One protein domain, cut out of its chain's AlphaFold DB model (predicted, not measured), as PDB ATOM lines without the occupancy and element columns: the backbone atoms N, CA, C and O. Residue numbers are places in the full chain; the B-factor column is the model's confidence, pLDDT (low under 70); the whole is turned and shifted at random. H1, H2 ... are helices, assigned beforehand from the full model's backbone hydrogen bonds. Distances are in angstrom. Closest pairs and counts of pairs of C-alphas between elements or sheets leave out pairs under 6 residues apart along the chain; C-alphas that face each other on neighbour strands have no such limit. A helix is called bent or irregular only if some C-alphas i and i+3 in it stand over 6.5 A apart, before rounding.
ATOM      1  N   THR A 102     -10.220 -15.241  17.928       90.94
ATOM      2  CA  THR A 102      -9.318 -14.273  18.566       90.94
ATOM      3  C   THR A 102     -10.021 -12.942  18.853       90.94
ATOM      4  O   THR A 102     -10.751 -12.406  18.015       90.94
ATOM      5  N   VAL A 103      -9.776 -12.376  20.038       90.50
ATOM      6  CA  VAL A 103     -10.188 -11.006  20.377       90.50
ATOM      7  C   VAL A 103      -9.260 -10.019  19.663       90.50
ATOM      8  O   VAL A 103      -8.038 -10.174  19.685       90.50
ATOM      9  N   ALA A 104      -9.830  -9.009  19.006       91.44
ATOM     10  CA  ALA A 104      -9.059  -7.993  18.299       91.44
ATOM     11  C   ALA A 104      -8.427  -6.985  19.272       91.44
ATOM     12  O   ALA A 104      -9.083  -6.507  20.194       91.44
ATOM     13  N   GLY A 105      -7.160  -6.631  19.038       90.06
ATOM     14  CA  GLY A 105      -6.428  -5.681  19.879       90.06
ATOM     15  C   GLY A 105      -6.935  -4.234  19.805       90.06
ATOM     16  O   GLY A 105      -7.750  -3.857  18.956       90.06
ATOM     17  N   ILE A 106      -6.394  -3.400  20.693       90.19
ATOM     18  CA  ILE A 106      -6.725  -1.975  20.810       90.19
ATOM     19  C   ILE A 106      -6.266  -1.205  19.556       90.19
ATOM     20  O   ILE A 106      -5.160  -1.396  19.051       90.19
ATOM     21  N   GLY A 107      -7.106  -0.278  19.087       88.06
ATOM     22  CA  GLY A 107      -6.784   0.655  18.003       88.06
ATOM     23  C   GLY A 107      -7.098   0.148  16.588       88.06
ATOM     24  O   GLY A 107      -7.171  -1.048  16.311       88.06
ATOM     25  N   VAL A 108      -7.287   1.093  15.658       87.81
ATOM     26  CA  VAL A 108      -7.819   0.833  14.302       87.81
ATOM     27  C   VAL A 108      -6.964  -0.160  13.500       87.81
ATOM     28  O   VAL A 108      -7.506  -0.971  12.754       87.81
ATOM     29  N   SER A 109      -5.640  -0.148  13.676       87.88
ATOM     30  CA  SER A 109      -4.725  -1.061  12.976       87.88
ATOM     31  C   SER A 109      -4.933  -2.530  13.364       87.88
ATOM     32  O   SER A 109      -4.862  -3.402  12.500       87.88
ATOM     33  N   ALA A 110      -5.237  -2.814  14.635       90.31
ATOM     34  CA  ALA A 110      -5.494  -4.172  15.114       90.31
ATOM     35  C   ALA A 110      -6.833  -4.725  14.592       90.31
ATOM     36  O   ALA A 110      -6.949  -5.920  14.313       90.31
ATOM     37  N   GLN A 111      -7.811  -3.847  14.335       91.31
ATOM     38  CA  GLN A 111      -9.106  -4.216  13.751       91.31
ATOM     39  C   GLN A 111      -9.001  -4.771  12.317       91.31
ATOM     40  O   GLN A 111      -9.942  -5.393  11.839       91.31
ATOM     41  N   LYS A 112      -7.844  -4.644  11.642       89.50
ATOM     42  CA  LYS A 112      -7.539  -5.348  10.377       89.50
ATOM     43  C   LYS A 112      -7.713  -6.871  10.481       89.50
ATOM     44  O   LYS A 112      -8.026  -7.505   9.478       89.50
ATOM     45  N   TYR A 113      -7.504  -7.437  11.671       89.06
ATOM     46  CA  TYR A 113      -7.560  -8.876  11.941       89.06
ATOM     47  C   TYR A 113      -8.793  -9.283  12.771       89.06
ATOM     48  O   TYR A 113      -8.841 -10.402  13.275       89.06
ATOM     49  N   ASN A 114      -9.784  -8.397  12.931       93.06
ATOM     50  CA  ASN A 114     -11.008  -8.701  13.673       93.06
ATOM     51  C   ASN A 114     -11.910  -9.666  12.860       93.06
ATOM     52  O   ASN A 114     -12.283  -9.336  11.731       93.06
ATOM     53  N   PRO A 115     -12.287 -10.842  13.402       92.75
ATOM     54  CA  PRO A 115     -13.129 -11.808  12.698       92.75
ATOM     55  C   PRO A 115     -14.620 -11.427  12.638       92.75
ATOM     56  O   PRO A 115     -15.344 -12.009  11.832       92.75
ATOM     57  N   GLU A 116     -15.080 -10.459  13.439       93.00
ATOM     58  CA  GLU A 116     -16.473  -9.972  13.456       93.00
ATOM     59  C   GLU A 116     -16.679  -8.671  12.669       93.00
ATOM     60  O   GLU A 116     -17.796  -8.360  12.253       93.00
ATOM     61  N   MET A 117     -15.616  -7.889  12.448       89.56
ATOM     62  CA  MET A 117     -15.707  -6.566  11.827       89.56
ATOM     63  C   MET A 117     -14.606  -6.345  10.789       89.56
ATOM     64  O   MET A 117     -13.420  -6.440  11.085       89.56
ATOM     65  N   LYS A 118     -14.991  -5.923   9.580       88.75
ATOM     66  CA  LYS A 118     -14.049  -5.347   8.610       88.75
ATOM     67  C   LYS A 118     -13.907  -3.845   8.896       88.75
ATOM     68  O   LYS A 118     -14.934  -3.165   8.942       88.75
ATOM     69  N   PRO A 119     -12.687  -3.303   9.071       84.31
ATOM     70  CA  PRO A 119     -12.507  -1.889   9.381       84.31
ATOM     71  C   PRO A 119     -12.980  -1.001   8.214       84.31
ATOM     72  O   PRO A 119     -12.860  -1.395   7.047       84.31
ATOM     73  N   PRO A 120     -13.513   0.203   8.491       82.75
ATOM     74  CA  PRO A 120     -13.970   1.114   7.448       82.75
ATOM     75  C   PRO A 120     -12.794   1.583   6.583       82.75
ATOM     76  O   PRO A 120     -11.719   1.911   7.084       82.75
ATOM     77  N   ARG A 121     -13.004   1.654   5.260       82.00
ATOM     78  CA  ARG A 121     -11.974   2.105   4.299       82.00
ATOM     79  C   ARG A 121     -11.610   3.588   4.438       82.00
ATOM     80  O   ARG A 121     -10.554   3.997   3.970       82.00
ATOM     81  N   VAL A 122     -12.493   4.382   5.039       84.19
ATOM     82  CA  VAL A 122     -12.342   5.826   5.244       84.19
ATOM     83  C   VAL A 122     -12.275   6.082   6.748       84.19
ATOM     84  O   VAL A 122     -13.062   5.515   7.504       84.19
ATOM     85  N   ARG A 123     -11.324   6.916   7.185       84.56
ATOM     86  CA  ARG A 123     -11.217   7.349   8.587       84.56
ATOM     87  C   ARG A 123     -12.289   8.393   8.889       84.56
ATOM     88  O   ARG A 123     -12.570   9.242   8.047       84.56
ATOM     89  N   ASP A 124     -12.847   8.361  10.095       89.94
ATOM     90  CA  ASP A 124     -13.772   9.397  10.550       89.94
ATOM     91  C   ASP A 124     -13.030  10.737  10.718       89.94
ATOM     92  O   ASP A 124     -12.057  10.836  11.471       89.94
ATOM     93  N   VAL A 125     -13.494  11.763   9.998       93.62
ATOM     94  CA  VAL A 125     -12.896  13.108   9.962       93.62
ATOM     95  C   VAL A 125     -13.048  13.836  11.305       93.62
ATOM     96  O   VAL A 125     -12.195  14.641  11.680       93.62
ATOM     97  N   THR A 126     -14.104  13.551  12.069       94.88
ATOM     98  CA  THR A 126     -14.298  14.128  13.408       94.88
ATOM     99  C   THR A 126     -13.301  13.539  14.404       94.88
ATOM    100  O   THR A 126     -12.704  14.276  15.189       94.88
ATOM    101  N   VAL A 127     -13.035  12.231  14.308       92.06
ATOM    102  CA  VAL A 127     -12.056  11.536  15.155       92.06
ATOM    103  C   VAL A 127     -10.626  11.922  14.771       92.06
ATOM    104  O   VAL A 127      -9.820  12.184  15.664       92.06
ATOM    105  N   SER A 128     -10.301  12.027  13.475       92.12
ATOM    106  CA  SER A 128      -8.963  12.466  13.052       92.12
ATOM    107  C   SER A 128      -8.689  13.907  13.479       92.12
ATOM    108  O   SER A 128      -7.715  14.149  14.179       92.12
ATOM    109  N   THR A 129      -9.599  14.847  13.197       95.94
ATOM    110  CA  THR A 129      -9.406  16.257  13.588       95.94
ATOM    111  C   THR A 129      -9.426  16.483  15.103       95.94
ATOM    112  O   THR A 129      -8.939  17.516  15.564       95.94
ATOM    113  N   LEU A 130      -9.960  15.550  15.902       95.31
ATOM    114  CA  LEU A 130      -9.782  15.539  17.357       95.31
ATOM    115  C   LEU A 130      -8.391  15.020  17.752       95.31
ATOM    116  O   LEU A 130      -7.728  15.646  18.581       95.31
ATOM    117  N   ALA A 131      -7.922  13.929  17.142       93.06
ATOM    118  CA  ALA A 131      -6.578  13.398  17.368       93.06
ATOM    119  C   ALA A 131      -5.486  14.422  17.003       93.06
ATOM    120  O   ALA A 131      -4.579  14.646  17.801       93.06
ATOM    121  N   ASP A 132      -5.622  15.114  15.869       96.19
ATOM    122  CA  ASP A 132      -4.689  16.152  15.410       96.19
ATOM    123  C   ASP A 132      -4.587  17.308  16.429       96.19
ATOM    124  O   ASP A 132      -3.494  17.766  16.771       96.19
ATOM    125  N   LYS A 133      -5.723  17.739  17.002       96.81
ATOM    126  CA  LYS A 133      -5.764  18.759  18.071       96.81
ATOM    127  C   LYS A 133      -5.067  18.282  19.345       96.81
ATOM    128  O   LYS A 133      -4.327  19.051  19.956       96.81
ATOM    129  N   LEU A 134      -5.273  17.027  19.747       94.94
ATOM    130  CA  LEU A 134      -4.620  16.447  20.925       94.94
ATOM    131  C   LEU A 134      -3.105  16.291  20.718       94.94
ATOM    132  O   LEU A 134      -2.331  16.588  21.629       94.94
ATOM    133  N   GLN A 135      -2.661  15.914  19.513       95.38
ATOM    134  CA  GLN A 135      -1.242  15.911  19.147       95.38
ATOM    135  C   GLN A 135      -0.638  17.320  19.205       95.38
ATOM    136  O   GLN A 135       0.445  17.491  19.763       95.38
ATOM    137  N   HIS A 136      -1.346  18.339  18.714       96.00
ATOM    138  CA  HIS A 136      -0.891  19.728  18.789       96.00
ATOM    139  C   HIS A 136      -0.762  20.231  20.241       96.00
ATOM    140  O   HIS A 136       0.240  20.853  20.598       96.00
ATOM    141  N   VAL A 137      -1.714  19.894  21.120       93.81
ATOM    142  CA  VAL A 137      -1.617  20.199  22.563       93.81
ATOM    143  C   VAL A 137      -0.430  19.471  23.210       93.81
ATOM    144  O   VAL A 137       0.321  20.095  23.964       93.81
ATOM    145  N   LYS A 138      -0.194  18.192  22.875       92.06
ATOM    146  CA  LYS A 138       0.989  17.431  23.323       92.06
ATOM    147  C   LYS A 138       2.295  18.111  22.889       92.06
ATOM    148  O   LYS A 138       3.192  18.257  23.714       92.06
ATOM    149  N   GLN A 139       2.383  18.565  21.635       93.19
ATOM    150  CA  GLN A 139       3.544  19.286  21.096       93.19
ATOM    151  C   GLN A 139       3.802  20.600  21.851       93.19
ATOM    152  O   GLN A 139       4.924  20.833  22.305       93.19
ATOM    153  N   ILE A 140       2.765  21.429  22.043       93.75
ATOM    154  CA  ILE A 140       2.867  22.684  22.809       93.75
ATOM    155  C   ILE A 140       3.357  22.404  24.232       93.75
ATOM    156  O   ILE A 140       4.263  23.086  24.705       93.75
ATOM    157  N   LEU A 141       2.801  21.391  24.905       90.81
ATOM    158  CA  LEU A 141       3.214  21.030  26.259       90.81
ATOM    159  C   LEU A 141       4.685  20.582  26.297       90.81
ATOM    160  O   LEU A 141       5.447  21.096  27.112       90.81
ATOM    161  N   SER A 142       5.117  19.712  25.374       88.06
ATOM    162  CA  SER A 142       6.521  19.273  25.298       88.06
ATOM    163  C   SER A 142       7.505  20.409  24.996       88.06
ATOM    164  O   SER A 142       8.628  20.384  25.484       88.06
ATOM    165  N   ALA A 143       7.083  21.439  24.254       87.81
ATOM    166  CA  ALA A 143       7.903  22.620  23.976       87.81
ATOM    167  C   ALA A 143       7.926  23.646  25.131       87.81
ATOM    168  O   ALA A 143       8.705  24.599  25.094       87.81
TER     169      ALA A 143
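AT A GLANCE: This is residues 102 to 143 of the 225 residues of an uncharacterized protein of Araneus ventricosus (UniProt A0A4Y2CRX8). A loose loop of chain with one short helical turn, H1, makes a small head at one end, and a long link leads from it to a single long helix, H2, that stands free as an arm. The arm makes much of the length, and H1 and H2 have no contact with each other. The printed part has 42 residues with two named helices, H1 then H2 along the chain, and no named strand; its class is all helix. It is only just extended, close to loose, with a radius of gyration of the C-alphas of 14.0 A, and its C-alphas span 41 by 20 by 9 A.

IN THESE COORDINATES: The printed part begins at Thr 102, with its C-alpha at (-9.318, -14.273, 18.566). H1 is residues 110 to 113, Ala 110 to Tyr 113, and begins at C-alpha 110 at (-5.494, -4.172, 15.114). It is neither bent nor irregular, but only just: C-alphas 110 and 113 are 6.0 A apart. H2 is residues 125 to 143, Val 125 to Ala 143, and measures 26.8 A from C-alpha 125 at (-12.896, 13.108, 9.962) to C-alpha 143 at (7.903, 22.620, 23.976).

HOW THE PARTS SIT: H1 and H2 are apart, with no C-alpha of the one within 8 A of the other. Residues 124 to 143 stand free, of which 125 to 143 belong to H2. In H2, 14 of 15 pairs of O i and N i+4 are within hydrogen-bond range; H1, with four residues, is too short for such a pair, and its one pair of O i and N i+3 is within range.

THE WHOLE: The outline is a rod. The two C-alphas farthest apart are those of Glu 116 and Ala 143, 42.0 A. The link from H1 to H2, 11 residues, is long. The printed part has no cut. The mean pLDDT of the printed part is 90.9, and no printed residue is under 70.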